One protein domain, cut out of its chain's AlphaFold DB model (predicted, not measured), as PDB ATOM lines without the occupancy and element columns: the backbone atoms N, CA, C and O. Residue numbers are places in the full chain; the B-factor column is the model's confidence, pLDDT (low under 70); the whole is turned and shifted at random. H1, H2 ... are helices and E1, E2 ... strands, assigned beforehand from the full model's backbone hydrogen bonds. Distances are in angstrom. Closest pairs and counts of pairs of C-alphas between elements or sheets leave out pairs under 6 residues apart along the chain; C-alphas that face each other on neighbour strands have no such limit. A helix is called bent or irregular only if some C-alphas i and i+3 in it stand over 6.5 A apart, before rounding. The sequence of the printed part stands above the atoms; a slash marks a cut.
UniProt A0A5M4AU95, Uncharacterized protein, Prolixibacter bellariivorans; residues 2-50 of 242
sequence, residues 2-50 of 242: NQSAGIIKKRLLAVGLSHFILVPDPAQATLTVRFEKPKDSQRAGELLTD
ATOM      1  N   ASN A   2     -17.218  31.196 -41.455       81.06
ATOM      2  CA  ASN A   2     -16.593  30.183 -40.584       81.06
ATOM      3  C   ASN A   2     -16.716  28.746 -41.117       81.06
ATOM      4  O   ASN A   2     -15.744  27.995 -41.088       81.06
ATOM      5  N   GLN A   3     -17.875  28.385 -41.676       84.88
ATOM      6  CA  GLN A   3     -18.075  27.084 -42.323       84.88
ATOM      7  C   GLN A   3     -17.114  26.877 -43.505       84.88
ATOM      8  O   GLN A   3     -16.430  25.859 -43.567       84.88
ATOM      9  N   SER A   4     -16.999  27.865 -44.400       86.81
ATOM     10  CA  SER A   4     -16.090  27.818 -45.551       86.81
ATOM     11  C   SER A   4     -14.625  27.695 -45.129       86.81
ATOM     12  O   SER A   4     -13.894  26.900 -45.707       86.81
ATOM     13  N   ALA A   5     -14.203  28.426 -44.088       88.31
ATOM     14  CA  ALA A   5     -12.853  28.308 -43.536       88.31
ATOM     15  C   ALA A   5     -12.577  26.891 -43.004       88.31
ATOM     16  O   ALA A   5     -11.497  26.348 -43.229       88.31
ATOM     17  N   GLY A   6     -13.566  26.262 -42.358       90.62
ATOM     18  CA  GLY A   6     -13.484  24.868 -41.920       90.62
ATOM     19  C   GLY A   6     -13.321  23.882 -43.080       90.62
ATOM     20  O   GLY A   6     -12.455  23.011 -43.017       90.62
ATOM     21  N   ILE A   7     -14.101  24.041 -44.153       91.31
ATOM     22  CA  ILE A   7     -14.011  23.198 -45.358       91.31
ATOM     23  C   ILE A   7     -12.649  23.365 -46.036       91.31
ATOM     24  O   ILE A   7     -11.967  22.378 -46.300       91.31
ATOM     25  N   ILE A   8     -12.217  24.612 -46.245       91.50
ATOM     26  CA  ILE A   8     -10.914  24.933 -46.838       91.50
ATOM     27  C   ILE A   8      -9.780  24.320 -46.017       91.50
ATOM     28  O   ILE A   8      -8.910  23.660 -46.584       91.50
ATOM     29  N   LYS A   9      -9.815  24.457 -44.685       93.00
ATOM     30  CA  LYS A   9      -8.821  23.839 -43.799       93.00
ATOM     31  C   LYS A   9      -8.726  22.333 -44.041       93.00
ATOM     32  O   LYS A   9      -7.626  21.820 -44.217       93.00
ATOM     33  N   LYS A  10      -9.861  21.625 -44.061       92.88
ATOM     34  CA  LYS A  10      -9.873  20.170 -44.264       92.88
ATOM     35  C   LYS A  10      -9.373  19.770 -45.655       92.88
ATOM     36  O   LYS A  10      -8.595  18.829 -45.755       92.88
ATOM     37  N   ARG A  11      -9.752  20.508 -46.708       93.19
ATOM     38  CA  ARG A  11      -9.274  20.265 -48.081       93.19
ATOM     39  C   ARG A  11      -7.762  20.420 -48.201       93.19
ATOM     40  O   ARG A  11      -7.119  19.551 -48.776       93.19
ATOM     41  N   LEU A  12      -7.197  21.492 -47.638       92.69
ATOM     42  CA  LEU A  12      -5.750  21.731 -47.644       92.69
ATOM     43  C   LEU A  12      -4.998  20.603 -46.926       92.69
ATOM     44  O   LEU A  12      -4.052  20.044 -47.477       92.69
ATOM     45  N   LEU A  13      -5.474  20.204 -45.744       92.81
ATOM     46  CA  LEU A  13      -4.880  19.097 -44.991       92.81
ATOM     47  C   LEU A  13      -4.968  17.765 -45.749       92.81
ATOM     48  O   LEU A  13      -3.993  17.018 -45.768       92.81
ATOM     49  N   ALA A  14      -6.093  17.489 -46.417       90.38
ATOM     50  CA  ALA A  14      -6.302  16.261 -47.187       90.38
ATOM     51  C   ALA A  14      -5.338  16.108 -48.376       90.38
ATOM     52  O   ALA A  14      -5.058  14.991 -48.794       90.38
ATOM     53  N   VAL A  15      -4.793  17.214 -48.893       90.06
ATOM     54  CA  VAL A  15      -3.780  17.197 -49.962       90.06
ATOM     55  C   VAL A  15      -2.344  17.366 -49.440       90.06
ATOM     56  O   VAL A  15      -1.421  17.649 -50.206       90.06
ATOM     57  N   GLY A  16      -2.148  17.215 -48.126       89.81
ATOM     58  CA  GLY A  16      -0.841  17.285 -47.470       89.81
ATOM     59  C   GLY A  16      -0.304  18.702 -47.253       89.81
ATOM     60  O   GLY A  16       0.870  18.867 -46.930       89.81
ATOM     61  N   LEU A  17      -1.130  19.739 -47.422       90.94
ATOM     62  CA  LEU A  17      -0.752  21.113 -47.100       90.94
ATOM     63  C   LEU A  17      -1.064  21.373 -45.627       90.94
ATOM     64  O   LEU A  17      -2.212  21.607 -45.270       90.94
ATOM     65  N   SER A  18      -0.046  21.317 -44.769       89.88
ATOM     66  CA  SER A  18      -0.172  21.492 -43.311       89.88
ATOM     67  C   SER A  18       0.319  22.848 -42.790       89.88
ATOM     68  O   SER A  18      -0.023  23.231 -41.675       89.88
ATOM     69  N   HIS A  19       1.091  23.585 -43.590       90.69
ATOM     70  CA  HIS A  19       1.754  24.831 -43.193       90.69
ATOM     71  C   HIS A  19       1.075  26.049 -43.827       90.69
ATOM     72  O   HIS A  19       1.533  26.599 -44.835       90.69
ATOM     73  N   PHE A  20      -0.066  26.442 -43.258       92.50
ATOM     74  CA  PHE A  20      -0.844  27.588 -43.720       92.50
ATOM     75  C   PHE A  20      -1.574  28.294 -42.573       92.50
ATOM     76  O   PHE A  20      -1.909  27.692 -41.553       92.50
ATOM     77  N   ILE A  21      -1.870  29.578 -42.772       91.25
ATOM     78  CA  ILE A  21      -2.671  30.395 -41.857       91.25
ATOM     79  C   ILE A  21      -3.944  30.824 -42.581       91.25
ATOM     80  O   ILE A  21      -3.880  31.357 -43.691       91.25
ATOM     81  N   LEU A  22      -5.096  30.610 -41.940       92.12
ATOM     82  CA  LEU A  22      -6.391  31.120 -42.390       92.12
ATOM     83  C   LEU A  22      -6.768  32.349 -41.570       92.12
ATOM     84  O   LEU A  22      -6.895  32.261 -40.351       92.12
ATOM     85  N   VAL A  23      -6.983  33.472 -42.250       91.38
ATOM     86  CA  VAL A  23      -7.404  34.735 -41.638       91.38
ATOM     87  C   VAL A  23      -8.754  35.138 -42.241       91.38
ATOM     88  O   VAL A  23      -8.782  35.687 -43.346       91.38
ATOM     89  N   PRO A  24      -9.882  34.805 -41.588       89.44
ATOM     90  CA  PRO A  24     -11.196  35.276 -42.009       89.44
ATOM     91  C   PRO A  24     -11.376  36.755 -41.649       89.44
ATOM     92  O   PRO A  24     -11.124  37.149 -40.513       89.44
ATOM     93  N   ASP A  25     -11.884  37.545 -42.591       89.56
ATOM     94  CA  ASP A  25     -12.290  38.937 -42.393       89.56
ATOM     95  C   ASP A  25     -13.777  39.090 -42.771       89.56
ATOM     96  O   ASP A  25     -14.126  39.288 -43.943       89.56
ATOM     97  N   PRO A  26     -14.691  38.951 -41.790       86.44
ATOM     98  CA  PRO A  26     -16.126  39.106 -42.008       86.44
ATOM     99  C   PRO A  26     -16.532  40.493 -42.505       86.44
ATOM    100  O   PRO A  26     -17.517  40.586 -43.231       86.44
ATOM    101  N   ALA A  27     -15.794  41.545 -42.137       89.56
ATOM    102  CA  ALA A  27     -16.128  42.914 -42.512       89.56
ATOM    103  C   ALA A  27     -15.890  43.152 -44.008       89.56
ATOM    104  O   ALA A  27     -16.687  43.822 -44.662       89.56
ATOM    105  N   GLN A  28     -14.833  42.555 -44.561       87.06
ATOM    106  CA  GLN A  28     -14.506  42.648 -45.987       87.06
ATOM    107  C   GLN A  28     -15.043  41.482 -46.827       87.06
ATOM    108  O   GLN A  28     -14.820  41.441 -48.036       87.06
ATOM    109  N   ALA A  29     -15.735  40.522 -46.208       87.25
ATOM    110  CA  ALA A  29     -16.148  39.275 -46.849       87.25
ATOM    111  C   ALA A  29     -14.970  38.498 -47.491       87.25
ATOM    112  O   ALA A  29     -15.149  37.812 -48.500       87.25
ATOM    113  N   THR A  30     -13.769  38.575 -46.902       88.44
ATOM    114  CA  THR A  30     -12.572  37.885 -47.401       88.44
ATOM    115  C   THR A  30     -12.108  36.765 -46.467       88.44
ATOM    116  O   THR A  30     -12.362  36.749 -45.263       88.44
ATOM    117  N   LEU A  31     -11.421  35.783 -47.048       89.50
ATOM    118  CA  LEU A  31     -10.690  34.750 -46.325       89.50
ATOM    119  C   LEU A  31      -9.285  34.692 -46.912       89.50
ATOM    120  O   LEU A  31      -9.101  34.243 -48.043       89.50
ATOM    121  N   THR A  32      -8.301  35.154 -46.149       90.38
ATOM    122  CA  THR A  32      -6.905  35.142 -46.586       90.38
ATOM    123  C   THR A  32      -6.258  33.821 -46.195       90.38
ATOM    124  O   THR A  32      -6.297  33.426 -45.028       90.38
ATOM    125  N   VAL A  33      -5.632  33.153 -47.165       90.88
ATOM    126  CA  VAL A  33      -4.844  31.935 -46.946       90.88
ATOM    127  C   VAL A  33      -3.376  32.267 -47.177       90.88
ATOM    128  O   VAL A  33      -2.978  32.589 -48.295       90.88
ATOM    129  N   ARG A  34      -2.564  32.217 -46.120       90.44
ATOM    130  CA  ARG A  34      -1.119  32.469 -46.202       90.44
ATOM    131  C   ARG A  34      -0.377  31.146 -46.141       90.44
ATOM    132  O   ARG A  34      -0.529  30.414 -45.169       90.44
ATOM    133  N   PHE A  35       0.428  30.869 -47.159       89.94
ATOM    134  CA  PHE A  35       1.298  29.698 -47.223       89.94
ATOM    135  C   PHE A  35       2.728  30.092 -46.868       89.94
ATOM    136  O   PHE A  35       3.190  31.156 -47.280       89.94
ATOM    137  N   GLU A  36       3.440  29.227 -46.148       87.19
ATOM    138  CA  GLU A  36       4.868  29.434 -45.872       87.19
ATOM    139  C   GLU A  36       5.725  29.263 -47.136       87.19
ATOM    140  O   GLU A  36       6.713  29.968 -47.326       87.19
ATOM    141  N   LYS A  37       5.338  28.333 -48.022       86.75
ATOM    142  CA  LYS A  37       6.078  28.007 -49.248       86.75
ATOM    143  C   LYS A  37       5.300  28.466 -50.489       86.75
ATOM    144  O   LYS A  37       4.159  28.041 -50.670       86.75
ATOM    145  N   PRO A  38       5.912  29.228 -51.416       83.25
ATOM    146  CA  PRO A  38       5.241  29.686 -52.638       83.25
ATOM    147  C   PRO A  38       4.672  28.567 -53.525       83.25
ATOM    148  O   PRO A  38       3.658  28.754 -54.186       83.25
ATOM    149  N   LYS A  39       5.286  27.378 -53.530       84.88
ATOM    150  CA  LYS A  39       4.784  26.222 -54.294       84.88
ATOM    151  C   LYS A  39       3.447  25.679 -53.770       84.88
ATOM    152  O   LYS A  39       2.661  25.132 -54.538       84.88
ATOM    153  N   ASP A  40       3.175  25.842 -52.478       86.44
ATOM    154  CA  ASP A  40       1.964  25.315 -51.848       86.44
ATOM    155  C   ASP A  40       0.744  26.161 -52.230       86.44
ATOM    156  O   ASP A  40      -0.331  25.616 -52.477       86.44
ATOM    157  N   SER A  41       0.927  27.476 -52.402       82.44
ATOM    158  CA  SER A  41      -0.136  28.363 -52.886       82.44
ATOM    159  C   SER A  41      -0.537  28.065 -54.334       82.44
ATOM    160  O   SER A  41      -1.715  28.159 -54.674       82.44
ATOM    161  N   GLN A  42       0.412  27.638 -55.176       81.00
ATOM    162  CA  GLN A  42       0.122  27.202 -56.546       81.00
ATOM    163  C   GLN A  42      -0.706  25.912 -56.569       81.00
ATOM    164  O   GLN A  42      -1.681  25.832 -57.312       81.00
ATOM    165  N   ARG A  43      -0.366  24.928 -55.724       80.44
ATOM    166  CA  ARG A  43      -1.098  23.651 -55.619       80.44
ATOM    167  C   ARG A  43      -2.493  23.812 -55.012       80.44
ATOM    168  O   ARG A  43      -3.398  23.056 -55.349       80.44
ATOM    169  N   ALA A  44      -2.669  24.788 -54.123       85.00
ATOM    170  CA  ALA A  44      -3.932  25.030 -53.437       85.00
ATOM    171  C   ALA A  44      -4.982  25.757 -54.290       85.00
ATOM    172  O   ALA A  44      -6.164  25.662 -53.975       85.00
ATOM    173  N   GLY A  45      -4.576  26.482 -55.339       83.38
ATOM    174  CA  GLY A  45      -5.442  27.426 -56.055       83.38
ATOM    175  C   GLY A  45      -6.819  26.870 -56.432       83.38
ATOM    176  O   GLY A  45      -7.826  27.442 -56.025       83.38
ATOM    177  N   GLU A  46      -6.860  25.734 -57.137       81.94
ATOM    178  CA  GLU A  46      -8.113  25.079 -57.562       81.94
ATOM    179  C   GLU A  46      -8.971  24.648 -56.360       81.94
ATOM    180  O   GLU A  46     -10.146  24.992 -56.277       81.94
ATOM    181  N   LEU A  47      -8.367  24.005 -55.352       85.12
ATOM    182  CA  LEU A  47      -9.067  23.517 -54.150       85.12
ATOM    183  C   LEU A  47      -9.758  24.622 -53.343       85.12
ATOM    184  O   LEU A  47     -10.738  24.354 -52.637       85.12
ATOM    185  N   LEU A  48      -9.200  25.834 -53.394       85.50
ATOM    186  CA  LEU A  48      -9.706  27.007 -52.690       85.50
ATOM    187  C   LEU A  48     -10.872  27.676 -53.429       85.50
ATOM    188  O   LEU A  48     -11.679  28.349 -52.789       85.50
ATOM    189  N   THR A  49     -10.949  27.527 -54.754       85.25
ATOM    190  CA  THR A  49     -11.970  28.178 -55.589       85.25
ATOM    191  C   THR A  49     -13.104  27.252 -56.003       85.25
ATOM    192  O   THR A  49     -14.225  27.729 -56.187       85.25
ATOM    193  N   ASP A  50     -12.833  25.954 -56.136       89.06
ATOM    194  CA  ASP A  50     -13.829  24.959 -56.522       89.06
ATOM    195  C   ASP A  50     -14.884  24.831 -55.427       89.06
ATOM    196  O   ASP A  50     -14.567  24.687 -54.241       89.06
TER     197      ASP A  50
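This is residues 2 to 50 of the 242 residues of an uncharacterized protein of Prolixibacter bellariivorans (UniProt A0A5M4AU95). A hairpin of two strands, E1 and E2, makes a small sheet with helix H1 over one face and the other face bare. After E2 the chain folds back as the irregular helix H2, which passes beside the E2 edge and reaches H1 with its later residues. The printed part has 49 residues with two named helices and two named strands, in the order H1, E1, E2, H2. The sheet is antiparallel and the class is mixed, helices and strands. The whole is compact, with a radius of gyration of the C-alphas of 10.4 A, and elongated, with spans of 29 by 18 by 17 A.

Begin at the sheet: find C-alpha 20 at (-0.844, 27.588, -43.720), where E1, residues 20 to 25, begins and runs 16.2 A to C-alpha 25. E2, residues 30 to 35, comes back over 16.1 A to C-alpha 35 at (1.298, 29.698, -47.223). Go back to C-alpha 2 at (-16.593, 30.183, -40.584) for H1, residues 2 to 14, which is 18.5 A long. Then look for H2, residues 38 to 49, which runs 17.5 A and ends with C-alpha 49 at (-11.970, 28.178, -55.589). H2 is irregular: its C-alphas 43 and 46 are 7.4 A apart.

Look first at the hairpin of E1 and E2, antiparallel neighbours with 165 degrees between their directions. The C-alphas of Leu 22 and Val 33 face each other at 4.9 A. N 23 and O 32 are within hydrogen-bond range at 2.9 A, as are N 25 and O 30 at 2.8 A. From the sheet move to H1: its closest C-alphas to E1 are those of Ala 5 and Leu 22, 7.1 A apart, and to E2 those of Ala 5 and Leu 31, 7.3 A apart. For E2 and H2 the closest C-alphas are those of Phe 35 and Ser 41, at 6.0 A. E1 and H2 are apart. H1 and H2 touch, H1 with residues 8 to 12 alone and H2 with residues 44 to 48 alone; the closest C-alphas, of Ile 8 and Leu 48, are 6.3 A apart. They run opposite ways at a steep tilt of 53 degrees. In H1 every O i to N i+4 pair is within hydrogen-bond range; in H2 5 of 8 are.

Find Gly 16 and Ala 27 for the two C-alphas farthest apart, at 30.3 A. The first and last printed C-alphas, of Asn 2 and Asp 50, are 17.0 A apart. The printed part has no cut, and the links H1 to E1, E1 to E2 and E2 to H2 are tight. In the B-factor column you will find a mean pLDDT of the printed part of 88.3, and no printed residue is under 70.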